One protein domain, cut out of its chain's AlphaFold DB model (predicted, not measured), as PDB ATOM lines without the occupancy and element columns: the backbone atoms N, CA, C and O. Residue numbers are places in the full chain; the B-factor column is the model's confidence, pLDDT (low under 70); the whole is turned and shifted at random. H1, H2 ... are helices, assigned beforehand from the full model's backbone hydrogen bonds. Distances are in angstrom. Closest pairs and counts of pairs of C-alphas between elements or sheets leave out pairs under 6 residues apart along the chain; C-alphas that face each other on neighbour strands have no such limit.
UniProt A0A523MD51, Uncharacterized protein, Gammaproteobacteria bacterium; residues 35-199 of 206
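This is residues 35 to 199 of the 206 residues of an uncharacterized protein of Gammaproteobacteria bacterium (UniProt A0A523MD51). Look first at the long helix H1, which runs through the middle, with H2 and H9 lengthwise beside it and H3 slanting across it; an up-and-down bundle of three shorter helices, H4, H5 and H6, packs crosswise on H1 through H4 and H6. The short H7 and H8 pack on H6 near one end of the long axis, and residues 79 to 85, of which 84 and 85 belong to H3, stick out at the other. The printed part has 165 residues with nine named helices, H1 to H9 in order, and no named strand: its class is all helix. It is compact, with a radius of gyration of the C-alphas of 15.6 A, yet elongated, spanning 51 by 27 by 26 A.

Begin at H1, residues 35 to 55, which forms a hairpin with H2, residues 59 to 77: they run opposite ways at a shallow tilt of 8 degrees, and their closest C-alphas, of Ala 41 and Ala 73, are 5.2 A apart. H2 has a kink of 26 degrees near residue 66. With residues 43 to 51 alone, H1 touches H3, residues 84 to 105, at a steep tilt of 44 degrees; the closest C-alphas, of Gly 44 and Ile 98, are 5.4 A apart. Next come H4, residues 107 to 117, H5, residues 121 to 131, and H6, residues 137 to 153, the bundle, each running against the one before. The closest C-alphas of H4 and H5, of Gly 112 and Ala 124, are 3.9 A apart; those of H5 and H6, of Ala 128 and Gly 143, 4.1 A. H1 touches H4 with residues 42 to 50 alone, closest at the C-alphas of Ala 43 and Thr 114, 4.9 A. H6 is the hub, touching seven helices, among them H7, residues 157 to 161, at the C-alphas of Ala 148 and Ala 160, 4.3 A, and H8, residues 164 to 170, at those of Leu 141 and Trp 170, 6.2 A. H9, residues 177 to 197, touches H1 at a shallow tilt of 18 degrees, opposite ways, closest at the C-alphas of Ala 45 and Ile 194, 6.8 A. Every O i to N i+4 pair is within hydrogen-bond range in H1 and H3 to H9; in H2, 13 of 15 are.

Find C-alpha 35 at (182.115, 123.274, 170.918); from there H1 runs 30.1 A to C-alpha 55 at (174.889, 152.466, 172.164). H2 measures 26.6 A, H3 31.6 A and H6 24.0 A. H9 runs 30.1 A to C-alpha 197 at (174.654, 130.822, 181.528).

The C-alphas farthest apart, of Gly 82 and Pro 165, are 51.3 A apart. The printed part has no cut, and no link is long. Mean pLDDT of the printed part is 82.0; look for values under 70 at residues 35 to 38, 56 to 88 and 90 to 91.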
ATOM      1  N   GLU A  35     181.080 122.356 170.419       60.31
ATOM      2  CA  GLU A  35     182.115 123.274 170.918       60.31
ATOM      3  C   GLU A  35     182.126 124.618 170.158       60.31
ATOM      4  O   GLU A  35     182.262 125.692 170.758       60.31
ATOM      5  N   GLY A  36     181.906 124.574 168.839       59.66
ATOM      6  CA  GLY A  36     181.751 125.757 167.994       59.66
ATOM      7  C   GLY A  36     180.480 126.552 168.306       59.66
ATOM      8  O   GLY A  36     180.540 127.777 168.405       59.66
ATOM      9  N   ALA A  37     179.353 125.867 168.532       63.06
ATOM     10  CA  ALA A  37     178.092 126.502 168.913       63.06
ATOM     11  C   ALA A  37     178.198 127.197 170.279       63.06
ATOM     12  O   ALA A  37     177.840 128.368 170.391       63.06
ATOM     13  N   GLY A  38     178.776 126.527 171.284       69.94
ATOM     14  CA  GLY A  38     178.997 127.117 172.609       69.94
ATOM     15  C   GLY A  38     179.925 128.334 172.567       69.94
ATOM     16  O   GLY A  38     179.644 129.357 173.189       69.94
ATOM     17  N   THR A  39     180.997 128.277 171.767       76.69
ATOM     18  CA  THR A  39     181.903 129.424 171.596       76.69
ATOM     19  C   THR A  39     181.236 130.593 170.867       76.69
ATOM     20  O   THR A  39     181.435 131.734 171.275       76.69
ATOM     21  N   GLY A  40     180.447 130.340 169.817       78.06
ATOM     22  CA  GLY A  40     179.738 131.394 169.081       78.06
ATOM     23  C   GLY A  40     178.658 132.075 169.921       78.06
ATOM     24  O   GLY A  40     178.531 133.296 169.892       78.06
ATOM     25  N   ALA A  41     177.931 131.299 170.722       81.94
ATOM     26  CA  ALA A  41     176.928 131.787 171.662       81.94
ATOM     27  C   ALA A  41     177.539 132.711 172.729       81.94
ATOM     28  O   ALA A  41     177.098 133.848 172.910       81.94
ATOM     29  N   LEU A  42     178.619 132.250 173.369       85.50
ATOM     30  CA  LEU A  42     179.360 133.030 174.357       85.50
ATOM     31  C   LEU A  42     179.914 134.322 173.747       85.50
ATOM     32  O   LEU A  42     179.781 135.383 174.346       85.50
ATOM     33  N   ALA A  43     180.512 134.234 172.555       84.88
ATOM     34  CA  ALA A  43     181.066 135.383 171.848       84.88
ATOM     35  C   ALA A  43     179.980 136.400 171.462       84.88
ATOM     36  O   ALA A  43     180.189 137.598 171.614       84.88
ATOM     37  N   GLY A  44     178.803 135.941 171.024       84.38
ATOM     38  CA  GLY A  44     177.657 136.807 170.736       84.38
ATOM     39  C   GLY A  44     177.134 137.522 171.982       84.38
ATOM     40  O   GLY A  44     176.935 138.733 171.952       84.38
ATOM     41  N   ALA A  45     176.993 136.811 173.104       85.38
ATOM     42  CA  ALA A  45     176.569 137.411 174.370       85.38
ATOM     43  C   ALA A  45     177.603 138.415 174.912       85.38
ATOM     44  O   ALA A  45     177.248 139.515 175.334       85.38
ATOM     45  N   ALA A  46     178.890 138.057 174.867       86.75
ATOM     46  CA  ALA A  46     179.994 138.915 175.283       86.75
ATOM     47  C   ALA A  46     180.131 140.155 174.379       86.75
ATOM     48  O   ALA A  46     180.271 141.269 174.876       86.75
ATOM     49  N   GLY A  47     180.022 139.988 173.059       84.50
ATOM     50  CA  GLY A  47     179.991 141.098 172.103       84.50
ATOM     51  C   GLY A  47     178.789 142.017 172.323       84.50
ATOM     52  O   GLY A  47     178.947 143.235 172.332       84.50
ATOM     53  N   GLY A  48     177.617 141.432 172.593       84.31
ATOM     54  CA  GLY A  48     176.381 142.149 172.910       84.31
ATOM     55  C   GLY A  48     176.476 143.016 174.170       84.31
ATOM     56  O   GLY A  48     175.878 144.089 174.231       84.31
ATOM     57  N   LEU A  49     177.264 142.589 175.162       88.50
ATOM     58  CA  LEU A  49     177.549 143.380 176.362       88.50
ATOM     59  C   LEU A  49     178.287 144.679 176.016       88.50
ATOM     60  O   LEU A  49     177.887 145.741 176.485       88.50
ATOM     61  N   ILE A  50     179.323 144.610 175.171       90.56
ATOM     62  CA  ILE A  50     180.096 145.796 174.770       90.56
ATOM     63  C   ILE A  50     179.270 146.706 173.868       90.56
ATOM     64  O   ILE A  50     179.250 147.912 174.086       90.56
ATOM     65  N   SER A  51     178.535 146.157 172.899       83.62
ATOM     66  CA  SER A  51     177.644 146.989 172.085       83.62
ATOM     67  C   SER A  51     176.557 147.666 172.928       83.62
ATOM     68  O   SER A  51     176.200 148.811 172.671       83.62
ATOM     69  N   GLY A  52     176.056 146.992 173.968       82.44
ATOM     70  CA  GLY A  52     175.100 147.572 174.910       82.44
ATOM     71  C   GLY A  52     175.655 148.792 175.649       82.44
ATOM     72  O   GLY A  52     174.939 149.780 175.780       82.44
ATOM     73  N   LEU A  53     176.928 148.745 176.065       83.44
ATOM     74  CA  LEU A  53     177.617 149.885 176.685       83.44
ATOM     75  C   LEU A  53     177.781 151.059 175.712       83.44
ATOM     76  O   LEU A  53     177.566 152.199 176.092       83.44
ATOM     77  N   LEU A  54     178.132 150.790 174.451       83.75
ATOM     78  CA  LEU A  54     178.430 151.849 173.479       83.75
ATOM     79  C   LEU A  54     177.203 152.596 172.961       83.75
ATOM     80  O   LEU A  54     177.297 153.774 172.624       83.75
ATOM     81  N   TRP A  55     176.075 151.902 172.815       77.94
ATOM     82  CA  TRP A  55     174.889 152.466 172.164       77.94
ATOM     83  C   TRP A  55     173.688 152.629 173.085       77.94
ATOM     84  O   TRP A  55     172.654 153.082 172.601       77.94
ATOM     85  N   GLY A  56     173.816 152.306 174.378       61.44
ATOM     86  CA  GLY A  56     172.838 152.677 175.402       61.44
ATOM     87  C   GLY A  56     171.391 152.398 174.990       61.44
ATOM     88  O   GLY A  56     170.565 153.307 174.961       61.44
ATOM     89  N   GLY A  57     171.078 151.162 174.597       50.22
ATOM     90  CA  GLY A  57     169.684 150.758 174.402       50.22
ATOM     91  C   GLY A  57     169.004 150.541 175.751       50.22
ATOM     92  O   GLY A  57     169.682 150.110 176.688       50.22
ATOM     93  N   ASP A  58     167.686 150.779 175.838       42.12
ATOM     94  CA  ASP A  58     166.860 150.463 177.016       42.12
ATOM     95  C   ASP A  58     167.346 149.152 177.661       42.12
ATOM     96  O   ASP A  58     167.476 148.153 176.944       42.12
ATOM     97  N   PRO A  59     167.626 149.099 178.979       43.06
ATOM     98  CA  PRO A  59     168.200 147.915 179.625       43.06
ATOM     99  C   PRO A  59     167.422 146.634 179.310       43.06
ATOM    100  O   PRO A  59     168.009 145.563 179.178       43.06
ATOM    101  N   LEU A  60     166.106 146.764 179.110       38.69
ATOM    102  CA  LEU A  60     165.200 145.689 178.723       38.69
ATOM    103  C   LEU A  60     165.353 145.258 177.251       38.69
ATOM    104  O   LEU A  60     165.251 144.069 176.968       38.69
ATOM    105  N   GLU A  61     165.631 146.178 176.323       39.97
ATOM    106  CA  GLU A  61     165.833 145.886 174.895       39.97
ATOM    107  C   GLU A  61     167.256 145.387 174.604       39.97
ATOM    108  O   GLU A  61     167.436 144.465 173.813       39.97
ATOM    109  N   SER A  62     168.268 145.922 175.291       44.12
ATOM    110  CA  SER A  62     169.651 145.430 175.222       44.12
ATOM    111  C   SER A  62     169.796 144.064 175.900       44.12
ATOM    112  O   SER A  62     170.480 143.186 175.370       44.12
ATOM    113  N   MET A  63     169.089 143.830 177.019       44.22
ATOM    114  CA  MET A  63     168.920 142.479 177.563       44.22
ATOM    115  C   MET A  63     168.118 141.594 176.618       44.22
ATOM    116  O   MET A  63     168.487 140.442 176.469       44.22
ATOM    117  N   ALA A  64     167.067 142.085 175.955       48.16
ATOM    118  CA  ALA A  64     166.331 141.277 174.989       48.16
ATOM    119  C   ALA A  64     167.204 140.906 173.786       48.16
ATOM    120  O   ALA A  64     167.202 139.750 173.406       48.16
ATOM    121  N   LYS A  65     168.012 141.811 173.230       49.31
ATOM    122  CA  LYS A  65     168.929 141.493 172.124       49.31
ATOM    123  C   LYS A  65     170.046 140.562 172.589       49.31
ATOM    124  O   LYS A  65     170.212 139.502 172.005       49.31
ATOM    125  N   GLY A  66     170.735 140.865 173.692       48.22
ATOM    126  CA  GLY A  66     171.799 140.006 174.231       48.22
ATOM    127  C   GLY A  66     171.308 138.631 174.710       48.22
ATOM    128  O   GLY A  66     171.978 137.623 174.487       48.22
ATOM    129  N   ALA A  67     170.117 138.563 175.313       46.25
ATOM    130  CA  ALA A  67     169.492 137.316 175.744       46.25
ATOM    131  C   ALA A  67     168.794 136.581 174.598       46.25
ATOM    132  O   ALA A  67     168.757 135.366 174.647       46.25
ATOM    133  N   VAL A  68     168.282 137.234 173.552       48.19
ATOM    134  CA  VAL A  68     167.778 136.541 172.350       48.19
ATOM    135  C   VAL A  68     168.949 135.959 171.568       48.19
ATOM    136  O   VAL A  68     168.922 134.769 171.263       48.19
ATOM    137  N   VAL A  69     170.015 136.731 171.338       49.25
ATOM    138  CA  VAL A  69     171.239 136.256 170.666       49.25
ATOM    139  C   VAL A  69     171.882 135.110 171.469       49.25
ATOM    140  O   VAL A  69     172.326 134.120 170.890       49.25
ATOM    141  N   GLY A  70     171.895 135.193 172.807       46.56
ATOM    142  CA  GLY A  70     172.458 134.156 173.683       46.56
ATOM    143  C   GLY A  70     171.549 132.939 173.937       46.56
ATOM    144  O   GLY A  70     172.007 131.798 173.895       46.56
ATOM    145  N   ALA A  71     170.248 133.143 174.164       43.69
ATOM    146  CA  ALA A  71     169.302 132.067 174.478       43.69
ATOM    147  C   ALA A  71     168.905 131.254 173.242       43.69
ATOM    148  O   ALA A  71     168.715 130.042 173.351       43.69
ATOM    149  N   THR A  72     168.820 131.874 172.057       46.81
ATOM    150  CA  THR A  72     168.602 131.114 170.813       46.81
ATOM    151  C   THR A  72     169.789 130.193 170.542       46.81
ATOM    152  O   THR A  72     169.595 129.011 170.262       46.81
ATOM    153  N   ALA A  73     171.014 130.670 170.756       42.94
ATOM    154  CA  ALA A  73     172.231 129.897 170.556       42.94
ATOM    155  C   ALA A  73     172.338 128.650 171.461       42.94
ATOM    156  O   ALA A  73     172.753 127.583 170.999       42.94
ATOM    157  N   GLY A  74     171.900 128.746 172.724       40.72
ATOM    158  CA  GLY A  74     171.800 127.593 173.631       40.72
ATOM    159  C   GLY A  74     170.702 126.596 173.229       40.72
ATOM    160  O   GLY A  74     170.905 125.381 173.288       40.72
ATOM    161  N   ALA A  75     169.558 127.090 172.743       42.16
ATOM    162  CA  ALA A  75     168.427 126.253 172.342       42.16
ATOM    163  C   ALA A  75     168.668 125.476 171.030       42.16
ATOM    164  O   ALA A  75     168.215 124.337 170.900       42.16
ATOM    165  N   VAL A  76     169.410 126.031 170.060       48.00
ATOM    166  CA  VAL A  76     169.691 125.318 168.795       48.00
ATOM    167  C   VAL A  76     170.752 124.218 168.975       48.00
ATOM    168  O   VAL A  76     170.677 123.182 168.305       48.00
ATOM    169  N   ALA A  77     171.690 124.388 169.916       45.38
ATOM    170  CA  ALA A  77     172.686 123.371 170.265       45.38
ATOM    171  C   ALA A  77     172.087 122.205 171.086       45.38
ATOM    172  O   ALA A  77     172.516 121.059 170.940       45.38
ATOM    173  N   GLY A  78     171.052 122.474 171.891       39.31
ATOM    174  CA  GLY A  78     170.370 121.515 172.764       39.31
ATOM    175  C   GLY A  78     169.089 120.902 172.183       39.31
ATOM    176  O   GLY A  78     168.028 121.001 172.782       39.31
ATOM    177  N   GLY A  79     169.156 120.241 171.026       42.56
ATOM    178  CA  GLY A  79     168.232 119.129 170.744       42.56
ATOM    179  C   GLY A  79     166.729 119.409 170.554       42.56
ATOM    180  O   GLY A  79     165.947 118.480 170.737       42.56
ATOM    181  N   VAL A  80     166.277 120.593 170.118       45.78
ATOM    182  CA  VAL A  80     164.857 120.740 169.721       45.78
ATOM    183  C   VAL A  80     164.626 120.008 168.391       45.78
ATOM    184  O   VAL A  80     165.131 120.408 167.342       45.78
ATOM    185  N   SER A  81     163.950 118.861 168.429       46.72
ATOM    186  CA  SER A  81     163.547 118.091 167.252       46.72
ATOM    187  C   SER A  81     162.301 118.719 166.623       46.72
ATOM    188  O   SER A  81     161.177 118.392 166.993       46.72
ATOM    189  N   GLY A  82     162.501 119.633 165.678       46.06
ATOM    190  CA  GLY A  82     161.445 120.209 164.846       46.06
ATOM    191  C   GLY A  82     162.059 121.212 163.873       46.06
ATOM    192  O   GLY A  82     162.682 122.158 164.325       46.06
ATOM    193  N   ALA A  83     161.943 120.936 162.568       48.03
ATOM    194  CA  ALA A  83     162.413 121.725 161.418       48.03
ATOM    195  C   ALA A  83     163.933 122.027 161.332       48.03
ATOM    196  O   ALA A  83     164.473 122.926 161.970       48.03
ATOM    197  N   GLN A  84     164.648 121.305 160.459       52.31
ATOM    198  CA  GLN A  84     166.031 121.650 160.079       52.31
ATOM    199  C   GLN A  84     166.134 123.044 159.425       52.31
ATOM    200  O   GLN A  84     167.167 123.697 159.572       52.31
ATOM    201  N   GLU A  85     165.074 123.518 158.759       53.75
ATOM    202  CA  GLU A  85     165.006 124.862 158.160       53.75
ATOM    203  C   GLU A  85     164.992 125.978 159.216       53.75
ATOM    204  O   GLU A  85     165.716 126.965 159.071       53.75
ATOM    205  N   ASP A  86     164.275 125.791 160.326       59.19
ATOM    206  CA  ASP A  86     164.222 126.778 161.412       59.19
ATOM    207  C   ASP A  86     165.569 126.875 162.142       59.19
ATOM    208  O   ASP A  86     166.015 127.966 162.499       59.19
ATOM    209  N   LYS A  87     166.284 125.751 162.289       62.00
ATOM    210  CA  LYS A  87     167.645 125.741 162.854       62.00
ATOM    211  C   LYS A  87     168.659 126.434 161.958       62.00
ATOM    212  O   LYS A  87     169.471 127.205 162.459       62.00
ATOM    213  N   ALA A  88     168.627 126.152 160.656       65.94
ATOM    214  CA  ALA A  88     169.530 126.786 159.703       65.94
ATOM    215  C   ALA A  88     169.291 128.302 159.651       65.94
ATOM    216  O   ALA A  88     170.248 129.073 159.653       65.94
ATOM    217  N   THR A  89     168.026 128.727 159.692       70.81
ATOM    218  CA  THR A  89     167.647 130.145 159.717       70.81
ATOM    219  C   THR A  89     168.086 130.823 161.017       70.81
ATOM    220  O   THR A  89     168.712 131.878 160.962       70.81
ATOM    221  N   ALA A  90     167.861 130.196 162.177       67.81
ATOM    222  CA  ALA A  90     168.305 130.726 163.468       67.81
ATOM    223  C   ALA A  90     169.839 130.817 163.576       67.81
ATOM    224  O   ALA A  90     170.371 131.822 164.038       67.81
ATOM    225  N   GLN A  91     170.568 129.803 163.096       69.75
ATOM    226  CA  GLN A  91     172.035 129.828 163.049       69.75
ATOM    227  C   GLN A  91     172.563 130.903 162.095       69.75
ATOM    228  O   GLN A  91     173.554 131.561 162.410       69.75
ATOM    229  N   ALA A  92     171.925 131.084 160.936       76.19
ATOM    230  CA  ALA A  92     172.290 132.135 159.994       76.19
ATOM    231  C   ALA A  92     172.034 133.525 160.588       76.19
ATOM    232  O   ALA A  92     172.894 134.398 160.495       76.19
ATOM    233  N   GLN A  93     170.896 133.718 161.257       77.62
ATOM    234  CA  GLN A  93     170.578 134.969 161.936       77.62
ATOM    235  C   GLN A  93     171.585 135.279 163.048       77.62
ATOM    236  O   GLN A  93     172.134 136.375 163.077       77.62
ATOM    237  N   GLN A  94     171.930 134.292 163.877       74.75
ATOM    238  CA  GLN A  94     172.947 134.456 164.912       74.75
ATOM    239  C   GLN A  94     174.317 134.834 164.325       74.75
ATOM    240  O   GLN A  94     175.016 135.691 164.861       74.75
ATOM    241  N   GLN A  95     174.725 134.207 163.218       80.31
ATOM    242  CA  GLN A  95     175.982 134.557 162.551       80.31
ATOM    243  C   GLN A  95     175.961 135.982 161.994       80.31
ATOM    244  O   GLN A  95     176.977 136.669 162.082       80.31
ATOM    245  N   ASN A  96     174.821 136.432 161.466       84.25
ATOM    246  CA  ASN A  96     174.648 137.804 160.996       84.25
ATOM    247  C   ASN A  96     174.725 138.805 162.153       84.25
ATOM    248  O   ASN A  96     175.435 139.796 162.036       84.25
ATOM    249  N   GLU A  97     174.078 138.517 163.283       81.19
ATOM    250  CA  GLU A  97     174.131 139.357 164.487       81.19
ATOM    251  C   GLU A  97     175.560 139.421 165.056       81.19
ATOM    252  O   GLU A  97     176.062 140.498 165.366       81.19
ATOM    253  N   ILE A  98     176.285 138.296 165.106       83.50
ATOM    254  CA  ILE A  98     177.707 138.273 165.493       83.50
ATOM    255  C   ILE A  98     178.573 139.074 164.507       83.50
ATOM    256  O   ILE A  98     179.484 139.791 164.924       83.50
ATOM    257  N   ALA A  99     178.325 138.952 163.201       88.44
ATOM    258  CA  ALA A  99     179.046 139.712 162.183       88.44
ATOM    259  C   ALA A  99     178.758 141.219 162.283       88.44
ATOM    260  O   ALA A  99     179.661 142.039 162.092       88.44
ATOM    261  N   GLU A 100     177.527 141.586 162.632       87.75
ATOM    262  CA  GLU A 100     177.143 142.965 162.902       87.75
ATOM    263  C   GLU A 100     177.875 143.500 164.136       87.75
ATOM    264  O   GLU A 100     178.519 144.543 164.045       87.75
ATOM    265  N   LEU A 101     177.895 142.747 165.244       87.25
ATOM    266  CA  LEU A 101     178.649 143.108 166.449       87.25
ATOM    267  C   LEU A 101     180.129 143.343 166.133       87.25
ATOM    268  O   LEU A 101     180.667 144.393 166.476       87.25
ATOM    269  N   ARG A 102     180.777 142.421 165.408       91.31
ATOM    270  CA  ARG A 102     182.168 142.586 164.945       91.31
ATOM    271  C   ARG A 102     182.366 143.863 164.134       91.31
ATOM    272  O   ARG A 102     183.371 144.547 164.298       91.31
ATOM    273  N   THR A 103     181.405 144.208 163.281       92.75
ATOM    274  CA  THR A 103     181.460 145.432 162.471       92.75
ATOM    275  C   THR A 103     181.288 146.686 163.326       92.75
ATOM    276  O   THR A 103     181.914 147.707 163.043       92.75
ATOM    277  N   GLN A 104     180.467 146.617 164.373       89.25
ATOM    278  CA  GLN A 104     180.173 147.728 165.271       89.25
ATOM    279  C   GLN A 104     181.326 148.023 166.245       89.25
ATOM    280  O   GLN A 104     181.714 149.184 166.384       89.25
ATOM    281  N   ILE A 105     181.891 146.994 166.888       91.81
ATOM    282  CA  ILE A 105     182.905 147.148 167.950       91.81
ATOM    283  C   ILE A 105     184.342 146.871 167.483       91.81
ATOM    284  O   ILE A 105     185.292 147.223 168.175       91.81
ATOM    285  N   GLY A 106     184.508 146.283 166.299       95.94
ATOM    286  CA  GLY A 106     185.798 145.887 165.740       95.94
ATOM    287  C   GLY A 106     186.207 144.469 166.148       95.94
ATOM    288  O   GLY A 106     185.853 143.985 167.225       95.94
ATOM    289  N   GLU A 107     186.977 143.798 165.285       96.12
ATOM    290  CA  GLU A 107     187.383 142.401 165.506       96.12
ATOM    291  C   GLU A 107     188.245 142.247 166.765       96.12
ATOM    292  O   GLU A 107     188.043 141.306 167.526       96.12
ATOM    293  N   ASP A 108     189.146 143.198 167.031       98.00
ATOM    294  CA  ASP A 108     190.005 143.166 168.216       98.00
ATOM    295  C   ASP A 108     189.172 143.275 169.505       98.00
ATOM    296  O   ASP A 108     189.277 142.427 170.388       98.00
ATOM    297  N   ALA A 109     188.262 144.248 169.619       97.00
ATOM    298  CA  ALA A 109     187.425 144.362 170.817       97.00
ATOM    299  C   ALA A 109     186.506 143.139 170.991       97.00
ATOM    300  O   ALA A 109     186.336 142.641 172.108       97.00
ATOM    301  N   PHE A 110     185.967 142.605 169.889       96.25
ATOM    302  CA  PHE A 110     185.151 141.390 169.893       96.25
ATOM    303  C   PHE A 110     185.941 140.157 170.359       96.25
ATOM    304  O   PHE A 110     185.476 139.385 171.206       96.25
ATOM    305  N   ALA A 111     187.161 139.975 169.850       96.81
ATOM    306  CA  ALA A 111     188.064 138.921 170.292       96.81
ATOM    307  C   ALA A 111     188.440 139.099 171.770       96.81
ATOM    308  O   ALA A 111     188.442 138.124 172.528       96.81
ATOM    309  N   GLY A 112     188.682 140.341 172.195       97.56
ATOM    310  CA  GLY A 112     189.024 140.692 173.566       97.56
ATOM    311  C   GLY A 112     187.923 140.332 174.563       97.56
ATOM    312  O   GLY A 112     188.180 139.605 175.522       97.56
ATOM    313  N   VAL A 113     186.676 140.743 174.312       95.69
ATOM    314  CA  VAL A 113     185.558 140.417 175.214       95.69
ATOM    315  C   VAL A 113     185.207 138.926 175.197       95.69
ATOM    316  O   VAL A 113     184.857 138.356 176.231       95.69
ATOM    317  N   THR A 114     185.375 138.248 174.058       94.81
ATOM    318  CA  THR A 114     185.212 136.787 173.979       94.81
ATOM    319  C   THR A 114     186.263 136.065 174.827       94.81
ATOM    320  O   THR A 114     185.942 135.116 175.546       94.81
ATOM    321  N   ALA A 115     187.522 136.511 174.768       96.50
ATOM    322  CA  ALA A 115     188.596 135.983 175.604       96.50
ATOM    323  C   ALA A 115     188.332 136.253 177.090       96.50
ATOM    324  O   ALA A 115     188.486 135.350 177.915       96.50
ATOM    325  N   LEU A 116     187.854 137.454 177.420       96.69
ATOM    326  CA  LEU A 116     187.478 137.824 178.777       96.69
ATOM    327  C   LEU A 116     186.370 136.919 179.320       96.69
ATOM    328  O   LEU A 116     186.491 136.395 180.426       96.69
ATOM    329  N   ALA A 117     185.321 136.652 178.539       94.62
ATOM    330  CA  ALA A 117     184.255 135.731 178.929       94.62
ATOM    331  C   ALA A 117     184.793 134.327 179.262       94.62
ATOM    332  O   ALA A 117     184.311 133.695 180.197       94.62
ATOM    333  N   LYS A 118     185.863 133.885 178.589       94.69
ATOM    334  CA  LYS A 118     186.578 132.622 178.853       94.69
ATOM    335  C   LYS A 118     187.649 132.715 179.952       94.69
ATOM    336  O   LYS A 118     188.473 131.813 180.063       94.69
ATOM    337  N   CYS A 119     187.656 133.784 180.749       95.69
ATOM    338  CA  CYS A 119     188.651 134.042 181.793       95.69
ATOM    339  C   CYS A 119     190.100 134.150 181.289       95.69
ATOM    340  O   CYS A 119     191.037 133.838 182.015       95.69
ATOM    341  N   ASN A 120     190.305 134.599 180.049       96.50
ATOM    342  CA  ASN A 120     191.636 134.847 179.503       96.50
ATOM    343  C   ASN A 120     191.940 136.353 179.474       96.50
ATOM    344  O   ASN A 120     191.868 136.986 178.418       96.50
ATOM    345  N   HIS A 121     192.275 136.928 180.638       97.31
ATOM    346  CA  HIS A 121     192.540 138.368 180.777       97.31
ATOM    347  C   HIS A 121     193.722 138.842 179.940       97.31
ATOM    348  O   HIS A 121     193.643 139.907 179.345       97.31
ATOM    349  N   ALA A 122     194.792 138.049 179.833       96.50
ATOM    350  CA  ALA A 122     195.974 138.441 179.064       96.50
ATOM    351  C   ALA A 122     195.645 138.661 177.577       96.50
ATOM    352  O   ALA A 122     196.061 139.655 176.983       96.50
ATOM    353  N   VAL A 123     194.864 137.755 176.977       97.56
ATOM    354  CA  VAL A 123     194.401 137.912 175.589       97.56
ATOM    355  C   VAL A 123     193.360 139.024 175.486       97.56
ATOM    356  O   VAL A 123     193.387 139.773 174.509       97.56
ATOM    357  N   ALA A 124     192.474 139.156 176.477       97.94
ATOM    358  CA  ALA A 124     191.477 140.220 176.502       97.94
ATOM    359  C   ALA A 124     192.123 141.610 176.477       97.94
ATOM    360  O   ALA A 124     191.836 142.394 175.575       97.94
ATOM    361  N   GLU A 125     193.057 141.877 177.392       97.62
ATOM    362  CA  GLU A 125     193.775 143.150 177.494       97.62
ATOM    363  C   GLU A 125     194.639 143.422 176.256       97.62
ATOM    364  O   GLU A 125     194.659 144.545 175.754       97.62
ATOM    365  N   ALA A 126     195.318 142.407 175.707       98.19
ATOM    366  CA  ALA A 126     196.126 142.578 174.501       98.19
ATOM    367  C   ALA A 126     195.280 143.032 173.300       98.19
ATOM    368  O   ALA A 126     195.648 143.983 172.610       98.19
ATOM    369  N   ASN A 127     194.132 142.390 173.071       98.50
ATOM    370  CA  ASN A 127     193.220 142.782 171.996       98.50
ATOM    371  C   ASN A 127     192.555 144.139 172.279       98.50
ATOM    372  O   ASN A 127     192.460 144.982 171.389       98.50
ATOM    373  N   ALA A 128     192.160 144.388 173.527       98.25
ATOM    374  CA  ALA A 128     191.582 145.656 173.955       98.25
ATOM    375  C   ALA A 128     192.517 146.844 173.675       98.25
ATOM    376  O   ALA A 128     192.090 147.861 173.134       98.25
ATOM    377  N   GLN A 129     193.815 146.689 173.950       97.62
ATOM    378  CA  GLN A 129     194.831 147.706 173.668       97.62
ATOM    379  C   GLN A 129     195.060 147.944 172.172       97.62
ATOM    380  O   GLN A 129     195.474 149.041 171.791       97.62
ATOM    381  N   VAL A 130     194.844 146.937 171.321       98.19
ATOM    382  CA  VAL A 130     194.881 147.113 169.860       98.19
ATOM    383  C   VAL A 130     193.643 147.883 169.410       98.19
ATOM    384  O   VAL A 130     193.784 148.913 168.750       98.19
ATOM    385  N   ALA A 131     192.454 147.462 169.849       97.50
ATOM    386  CA  ALA A 131     191.192 148.132 169.546       97.50
ATOM    387  C   ALA A 131     191.199 149.607 169.979       97.50
ATOM    388  O   ALA A 131     190.859 150.483 169.184       97.50
ATOM    389  N   ALA A 132     191.692 149.895 171.191       97.12
ATOM    390  CA  ALA A 132     191.800 151.236 171.772       97.12
ATOM    391  C   ALA A 132     192.653 152.215 170.940       97.12
ATOM    392  O   ALA A 132     192.502 153.427 171.061       97.12
ATOM    393  N   LYS A 133     193.547 151.707 170.079       96.88
ATOM    394  CA  LYS A 133     194.398 152.516 169.185       96.88
ATOM    395  C   LYS A 133     193.764 152.777 167.818       96.88
ATOM    396  O   LYS A 133     194.380 153.438 166.982       96.88
ATOM    397  N   SER A 134     192.577 152.234 167.562       96.38
ATOM    398  CA  SER A 134     191.869 152.422 166.303       96.38
ATOM    399  C   SER A 134     191.539 153.894 166.063       96.38
ATOM    400  O   SER A 134     191.213 154.644 166.978       96.38
ATOM    401  N   THR A 135     191.560 154.307 164.797       95.00
ATOM    402  CA  THR A 135     191.050 155.622 164.389       95.00
ATOM    403  C   THR A 135     189.521 155.661 164.334       95.00
ATOM    404  O   THR A 135     188.942 156.736 164.209       95.00
ATOM    405  N   ASN A 136     188.858 154.500 164.385       94.88
ATOM    406  CA  ASN A 136     187.411 154.414 164.526       94.88
ATOM    407  C   ASN A 136     187.043 154.572 166.006       94.88
ATOM    408  O   ASN A 136     187.388 153.716 166.820       94.88
ATOM    409  N   SER A 137     186.307 155.637 166.331       92.44
ATOM    410  CA  SER A 137     185.916 155.974 167.702       92.44
ATOM    411  C   SER A 137     185.170 154.849 168.421       92.44
ATOM    412  O   SER A 137     185.413 154.633 169.603       92.44
ATOM    413  N   ASN A 138     184.309 154.097 167.723       92.56
ATOM    414  CA  ASN A 138     183.559 152.998 168.337       92.56
ATOM    415  C   ASN A 138     184.490 151.849 168.724       92.56
ATOM    416  O   ASN A 138     184.327 151.256 169.782       92.56
ATOM    417  N   TYR A 139     185.491 151.555 167.891       96.12
ATOM    418  CA  TYR A 139     186.448 150.478 168.159       96.12
ATOM    419  C   TYR A 139     187.405 150.885 169.276       96.12
ATOM    420  O   TYR A 139     187.715 150.080 170.152       96.12
ATOM    421  N   ALA A 140     187.828 152.153 169.268       96.50
ATOM    422  CA  ALA A 140     188.652 152.715 170.325       96.50
ATOM    423  C   ALA A 140     187.933 152.638 171.678       96.50
ATOM    424  O   ALA A 140     188.476 152.098 172.642       96.50
ATOM    425  N   LEU A 141     186.681 153.098 171.727       96.06
ATOM    426  CA  LEU A 141     185.864 153.065 172.934       96.06
ATOM    427  C   LEU A 141     185.530 151.631 173.377       96.06
ATOM    428  O   LEU A 141     185.636 151.327 174.562       96.06
ATOM    429  N   ALA A 142     185.223 150.727 172.440       96.69
ATOM    430  CA  ALA A 142     185.058 149.304 172.733       96.69
ATOM    431  C   ALA A 142     186.313 148.723 173.399       96.69
ATOM    432  O   ALA A 142     186.220 148.049 174.421       96.69
ATOM    433  N   GLY A 143     187.493 149.015 172.845       97.88
ATOM    434  CA  GLY A 143     188.773 148.595 173.406       97.88
ATOM    435  C   GLY A 143     188.991 149.108 174.828       97.88
ATOM    436  O   GLY A 143     189.369 148.335 175.702       97.88
ATOM    437  N   LEU A 144     188.692 150.381 175.090       98.25
ATOM    438  CA  LEU A 144     188.819 150.965 176.430       98.25
ATOM    439  C   LEU A 144     187.905 150.282 177.451       98.25
ATOM    440  O   LEU A 144     188.361 149.943 178.543       98.25
ATOM    441  N   TRP A 145     186.646 150.030 177.089       97.75
ATOM    442  CA  TRP A 145     185.715 149.305 177.951       97.75
ATOM    443  C   TRP A 145     186.164 147.863 178.195       97.75
ATOM    444  O   TRP A 145     186.157 147.415 179.339       97.75
ATOM    445  N   VAL A 146     186.619 147.139 177.165       98.38
ATOM    446  CA  VAL A 146     187.137 145.770 177.342       98.38
ATOM    447  C   VAL A 146     188.364 145.753 178.260       98.38
ATOM    448  O   VAL A 146     188.447 144.867 179.112       98.38
ATOM    449  N   ASP A 147     189.288 146.713 178.150       98.44
ATOM    450  CA  ASP A 147     190.457 146.807 179.044       98.44
ATOM    451  C   ASP A 147     190.016 147.110 180.490       98.44
ATOM    452  O   ASP A 147     190.404 146.407 181.424       98.44
ATOM    453  N   ALA A 148     189.110 148.075 180.684       98.31
ATOM    454  CA  ALA A 148     188.586 148.422 182.006       98.31
ATOM    455  C   ALA A 148     187.886 147.235 182.690       98.31
ATOM    456  O   ALA A 148     188.183 146.931 183.849       98.31
ATOM    457  N   ILE A 149     187.010 146.525 181.970       98.06
ATOM    458  CA  ILE A 149     186.318 145.337 182.491       98.06
ATOM    459  C   ILE A 149     187.328 144.221 182.770       98.06
ATOM    460  O   ILE A 149     187.245 143.590 183.819       98.06
ATOM    461  N   SER A 150     188.312 144.002 181.890       97.94
ATOM    462  CA  SER A 150     189.342 142.970 182.089       97.94
ATOM    463  C   SER A 150     190.143 143.203 183.367       97.94
ATOM    464  O   SER A 150     190.285 142.286 184.177       97.94
ATOM    465  N   ARG A 151     190.610 144.437 183.590       97.56
ATOM    466  CA  ARG A 151     191.349 144.818 184.801       97.56
ATOM    467  C   ARG A 151     190.504 144.636 186.050       97.56
ATOM    468  O   ARG A 151     190.949 144.008 187.008       97.56
ATOM    469  N   ALA A 152     189.272 145.133 186.025       97.25
ATOM    470  CA  ALA A 152     188.375 145.040 187.163       97.25
ATOM    471  C   ALA A 152     187.996 143.586 187.496       97.25
ATOM    472  O   ALA A 152     187.996 143.208 188.667       97.25
ATOM    473  N   ASP A 153     187.757 142.750 186.484       97.06
ATOM    474  CA  ASP A 153     187.411 141.334 186.648       97.06
ATOM    475  C   ASP A 153     188.551 140.511 187.274       97.06
ATOM    476  O   ASP A 153     188.283 139.562 188.011       97.06
ATOM    477  N   ARG A 154     189.818 140.902 187.062       95.75
ATOM    478  CA  ARG A 154     190.984 140.322 187.761       95.75
ATOM    479  C   ARG A 154     191.358 141.029 189.072       95.75
ATOM    480  O   ARG A 154     192.421 140.761 189.627       95.75
ATOM    481  N   GLY A 155     190.518 141.942 189.564       95.56
ATOM    482  CA  GLY A 155     190.707 142.647 190.838       95.56
ATOM    483  C   GLY A 155     191.565 143.918 190.781       95.56
ATOM    484  O   GLY A 155     191.835 144.515 191.821       95.56
ATOM    485  N   ASP A 156     191.972 144.374 189.596       96.38
ATOM    486  CA  ASP A 156     192.731 145.615 189.381       96.38
ATOM    487  C   ASP A 156     191.793 146.806 189.119       96.38
ATOM    488  O   ASP A 156     191.767 147.400 188.039       96.38
ATOM    489  N   LEU A 157     190.986 147.152 190.128       95.81
ATOM    490  CA  LEU A 157     190.049 148.282 190.049       95.81
ATOM    491  C   LEU A 157     190.775 149.617 189.854       95.81
ATOM    492  O   LEU A 157     190.329 150.450 189.070       95.81
ATOM    493  N   ALA A 158     191.920 149.800 190.516       97.38
ATOM    494  CA  ALA A 158     192.726 151.007 190.365       97.38
ATOM    495  C   ALA A 158     193.215 151.171 188.917       97.38
ATOM    496  O   ALA A 158     193.111 152.258 188.354       97.38
ATOM    497  N   GLY A 159     193.688 150.089 188.289       96.88
ATOM    498  CA  GLY A 159     194.058 150.077 186.878       96.88
ATOM    499  C   GLY A 159     192.878 150.391 185.960       96.88
ATOM    500  O   GLY A 159     193.036 151.192 185.041       96.88
ATOM    501  N   ALA A 160     191.696 149.825 186.219       97.50
ATOM    502  CA  ALA A 160     190.488 150.130 185.448       97.50
ATOM    503  C   ALA A 160     190.112 151.623 185.520       97.50
ATOM    504  O   ALA A 160     189.839 152.240 184.492       97.50
ATOM    505  N   GLN A 161     190.183 152.232 186.709       97.44
ATOM    506  CA  GLN A 161     189.876 153.652 186.924       97.44
ATOM    507  C   GLN A 161     190.810 154.598 186.153       97.44
ATOM    508  O   GLN A 161     190.396 155.694 185.773       97.44
ATOM    509  N   THR A 162     192.049 154.182 185.851       97.88
ATOM    510  CA  THR A 162     192.962 154.998 185.024       97.88
ATOM    511  C   THR A 162     192.455 155.222 183.598       97.88
ATOM    512  O   THR A 162     192.890 156.168 182.942       97.88
ATOM    513  N   LEU A 163     191.522 154.390 183.126       97.69
ATOM    514  CA  LEU A 163     190.950 154.473 181.784       97.69
ATOM    515  C   LEU A 163     189.734 155.409 181.713       97.69
ATOM    516  O   LEU A 163     189.370 155.833 180.619       97.69
ATOM    517  N   TYR A 164     189.124 155.781 182.845       96.44
ATOM    518  CA  TYR A 164     187.896 156.587 182.857       96.44
ATOM    519  C   TYR A 164     188.020 157.943 182.158       96.44
ATOM    520  O   TYR A 164     187.115 158.269 181.395       96.44
ATOM    521  N   PRO A 165     189.105 158.729 182.326       96.06
ATOM    522  CA  PRO A 165     189.229 160.003 181.616       96.06
ATOM    523  C   PRO A 165     189.192 159.834 180.096       96.06
ATOM    524  O   PRO A 165     188.641 160.669 179.383       96.06
ATOM    525  N   GLU A 166     189.765 158.739 179.601       95.19
ATOM    526  CA  GLU A 166     189.784 158.419 178.182       95.19
ATOM    527  C   GLU A 166     188.417 157.894 177.716       95.19
ATOM    528  O   GLU A 166     187.924 158.335 176.683       95.19
ATOM    529  N   ILE A 167     187.757 157.036 178.502       94.25
ATOM    530  CA  ILE A 167     186.380 156.585 178.241       94.25
ATOM    531  C   ILE A 167     185.435 157.785 178.135       94.25
ATOM    532  O   ILE A 167     184.796 157.942 177.104       94.25
ATOM    533  N   ILE A 168     185.423 158.686 179.121       93.56
ATOM    534  CA  ILE A 168     184.590 159.905 179.141       93.56
ATOM    535  C   ILE A 168     184.890 160.810 177.935       93.56
ATOM    536  O   ILE A 168     184.006 161.456 177.373       93.56
ATOM    537  N   ARG A 169     186.152 160.862 177.491       90.38
ATOM    538  CA  ARG A 169     186.546 161.653 176.316       90.38
ATOM    539  C   ARG A 169     185.890 161.147 175.030       90.38
ATOM    540  O   ARG A 169     185.574 161.958 174.153       90.38
ATOM    541  N   TRP A 170     185.737 159.834 174.893       87.44
ATOM    542  CA  TRP A 170     185.166 159.194 173.707       87.44
ATOM    543  C   TRP A 170     183.655 158.968 173.823       87.44
ATOM    544  O   TRP A 170     182.949 159.089 172.821       87.44
ATOM    545  N   ASP A 171     183.164 158.709 175.030       84.81
ATOM    546  CA  ASP A 171     181.771 158.442 175.361       84.81
ATOM    547  C   ASP A 171     181.123 159.656 176.026       84.81
ATOM    548  O   ASP A 171     181.156 159.837 177.241       84.81
ATOM    549  N   ARG A 172     180.499 160.505 175.209       79.69
ATOM    550  CA  ARG A 172     179.854 161.731 175.702       79.69
ATOM    551  C   ARG A 172     178.583 161.477 176.514       79.69
ATOM    552  O   ARG A 172     178.004 162.448 176.992       79.69
ATOM    553  N   SER A 173     178.119 160.230 176.609       85.06
ATOM    554  CA  SER A 173     176.985 159.863 177.462       85.06
ATOM    555  C   SER A 173     177.398 159.629 178.920       85.06
ATOM    556  O   SER A 173     176.546 159.666 179.807       85.06
ATOM    557  N   ILE A 174     178.700 159.443 179.162       87.38
ATOM    558  CA  ILE A 174     179.287 159.303 180.489       87.38
ATOM    559  C   ILE A 174     179.763 160.677 180.958       87.38
ATOM    560  O   ILE A 174     180.731 161.232 180.442       87.38
ATOM    561  N   GLU A 175     179.067 161.238 181.937       89.81
ATOM    562  CA  GLU A 175     179.294 162.593 182.433       89.81
ATOM    563  C   GLU A 175     180.537 162.679 183.325       89.81
ATOM    564  O   GLU A 175     181.275 163.667 183.285       89.81
ATOM    565  N   ASP A 176     180.788 161.640 184.124       94.56
ATOM    566  CA  ASP A 176     181.867 161.628 185.103       94.56
ATOM    567  C   ASP A 176     182.387 160.218 185.438       94.56
ATOM    568  O   ASP A 176     181.913 159.187 184.955       94.56
ATOM    569  N   SER A 177     183.419 160.176 186.284       95.31
ATOM    570  CA  SER A 177     184.036 158.927 186.736       95.31
ATOM    571  C   SER A 177     183.105 158.052 187.581       95.31
ATOM    572  O   SER A 177     183.287 156.839 187.588       95.31
ATOM    573  N   SER A 178     182.117 158.630 188.271       95.75
ATOM    574  CA  SER A 178     181.140 157.868 189.058       95.75
ATOM    575  C   SER A 178     180.176 157.114 188.144       95.75
ATOM    576  O   SER A 178     179.825 155.965 188.422       95.75
ATOM    577  N   GLN A 179     179.760 157.733 187.040       93.50
ATOM    578  CA  GLN A 179     178.945 157.070 186.030       93.50
ATOM    579  C   GLN A 179     179.750 155.986 185.299       93.50
ATOM    580  O   GLN A 179     179.262 154.868 185.158       93.50
ATOM    581  N   ALA A 180     181.010 156.263 184.935       94.62
ATOM    582  CA  ALA A 180     181.903 155.255 184.352       94.62
ATOM    583  C   ALA A 180     182.083 154.031 185.273       94.62
ATOM    584  O   ALA A 180     182.080 152.889 184.812       94.62
ATOM    585  N   GLU A 181     182.216 154.262 186.581       95.94
ATOM    586  CA  GLU A 181     182.304 153.195 187.577       95.94
ATOM    587  C   GLU A 181     181.006 152.389 187.683       95.94
ATOM    588  O   GLU A 181     181.054 151.161 187.760       95.94
ATOM    589  N   THR A 182     179.854 153.058 187.633       94.50
ATOM    590  CA  THR A 182     178.541 152.395 187.657       94.50
ATOM    591  C   THR A 182     178.380 151.465 186.452       94.50
ATOM    592  O   THR A 182     178.091 150.281 186.624       94.50
ATOM    593  N   GLU A 183     178.666 151.959 185.247       92.56
ATOM    594  CA  GLU A 183     178.612 151.163 184.012       92.56
ATOM    595  C   GLU A 183     179.599 149.988 184.038       92.56
ATOM    596  O   GLU A 183     179.255 148.865 183.659       92.56
ATOM    597  N   LEU A 184     180.814 150.197 184.562       95.56
ATOM    598  CA  LEU A 184     181.792 149.125 184.755       95.56
ATOM    599  C   LEU A 184     181.255 148.029 185.688       95.56
ATOM    600  O   LEU A 184     181.378 146.841 185.382       95.56
ATOM    601  N   GLN A 185     180.670 148.406 186.827       94.75
ATOM    602  CA  GLN A 185     180.114 147.453 187.790       94.75
ATOM    603  C   GLN A 185     178.942 146.669 187.191       94.75
ATOM    604  O   GLN A 185     178.879 145.444 187.336       94.75
ATOM    605  N   GLU A 186     178.052 147.338 186.458       90.75
ATOM    606  CA  GLU A 186     176.975 146.667 185.733       90.75
ATOM    607  C   GLU A 186     177.505 145.695 184.676       90.75
ATOM    608  O   GLU A 186     177.016 144.564 184.567       90.75
ATOM    609  N   ALA A 187     178.515 146.107 183.909       93.00
ATOM    610  CA  ALA A 187     179.164 145.270 182.912       93.00
ATOM    611  C   ALA A 187     179.788 144.020 183.547       93.00
ATOM    612  O   ALA A 187     179.614 142.919 183.027       93.00
ATOM    613  N   LEU A 188     180.440 144.142 184.708       94.62
ATOM    614  CA  LEU A 188     180.986 142.996 185.442       94.62
ATOM    615  C   LEU A 188     179.890 142.016 185.868       94.62
ATOM    616  O   LEU A 188     180.030 140.809 185.666       94.62
ATOM    617  N   VAL A 189     178.769 142.508 186.402       92.06
ATOM    618  CA  VAL A 189     177.632 141.649 186.778       92.06
ATOM    619  C   VAL A 189     177.052 140.942 185.548       92.06
ATOM    620  O   VAL A 189     176.793 139.734 185.587       92.06
ATOM    621  N   LYS A 190     176.881 141.661 184.430       88.69
ATOM    622  CA  LYS A 190     176.400 141.094 183.157       88.69
ATOM    623  C   LYS A 190     177.363 140.018 182.641       88.69
ATOM    624  O   LYS A 190     176.915 138.923 182.307       88.69
ATOM    625  N   LEU A 191     178.673 140.266 182.668       92.56
ATOM    626  CA  LEU A 191     179.713 139.307 182.284       92.56
ATOM    627  C   LEU A 191     179.680 138.040 183.151       92.56
ATOM    628  O   LEU A 191     179.694 136.930 182.622       92.56
ATOM    629  N   GLN A 192     179.570 138.182 184.473       91.44
ATOM    630  CA  GLN A 192     179.445 137.050 185.400       91.44
ATOM    631  C   GLN A 192     178.190 136.214 185.110       91.44
ATOM    632  O   GLN A 192     178.236 134.983 185.144       91.44
ATOM    633  N   ASN A 193     177.067 136.869 184.802       87.75
ATOM    634  CA  ASN A 193     175.830 136.190 184.423       87.75
ATOM    635  C   ASN A 193     175.947 135.481 183.070       87.75
ATOM    636  O   ASN A 193     175.432 134.373 182.944       87.75
ATOM    637  N   ILE A 194     176.630 136.078 182.087       86.19
ATOM    638  CA  ILE A 194     176.949 135.424 180.811       86.19
ATOM    639  C   ILE A 194     177.758 134.157 181.087       86.19
ATOM    640  O   ILE A 194     177.336 133.079 180.690       86.19
ATOM    641  N   ARG A 195     178.861 134.242 181.841       89.88
ATOM    642  CA  ARG A 195     179.676 133.064 182.183       89.88
ATOM    643  C   ARG A 195     178.838 131.955 182.812       89.88
ATOM    644  O   ARG A 195     178.889 130.820 182.354       89.88
ATOM    645  N   HIS A 196     178.004 132.302 183.789       88.62
ATOM    646  CA  HIS A 196     177.136 131.334 184.449       88.62
ATOM    647  C   HIS A 196     176.143 130.650 183.497       88.62
ATOM    648  O   HIS A 196     175.921 129.453 183.631       88.62
ATOM    649  N   GLN A 197     175.567 131.382 182.537       83.88
ATOM    650  CA  GLN A 197     174.654 130.822 181.528       83.88
ATOM    651  C   GLN A 197     175.335 129.823 180.584       83.88
ATOM    652  O   GLN A 197     174.655 128.985 180.002       83.88
ATOM    653  N   TYR A 198     176.658 129.910 180.439       84.56
ATOM    654  CA  TYR A 198     177.468 129.041 179.586       84.56
ATOM    655  C   TYR A 198     178.334 128.058 180.389       84.56
ATOM    656  O   TYR A 198     179.372 127.619 179.899       84.56
ATOM    657  N   ASP A 199     177.933 127.734 181.624       88.50
ATOM    658  CA  ASP A 199     178.630 126.794 182.517       88.50
ATOM    659  C   ASP A 199     180.106 127.155 182.800       88.50
ATOM    660  O   ASP A 199     180.939 126.301 183.110       88.50
TER     661      ASP A 199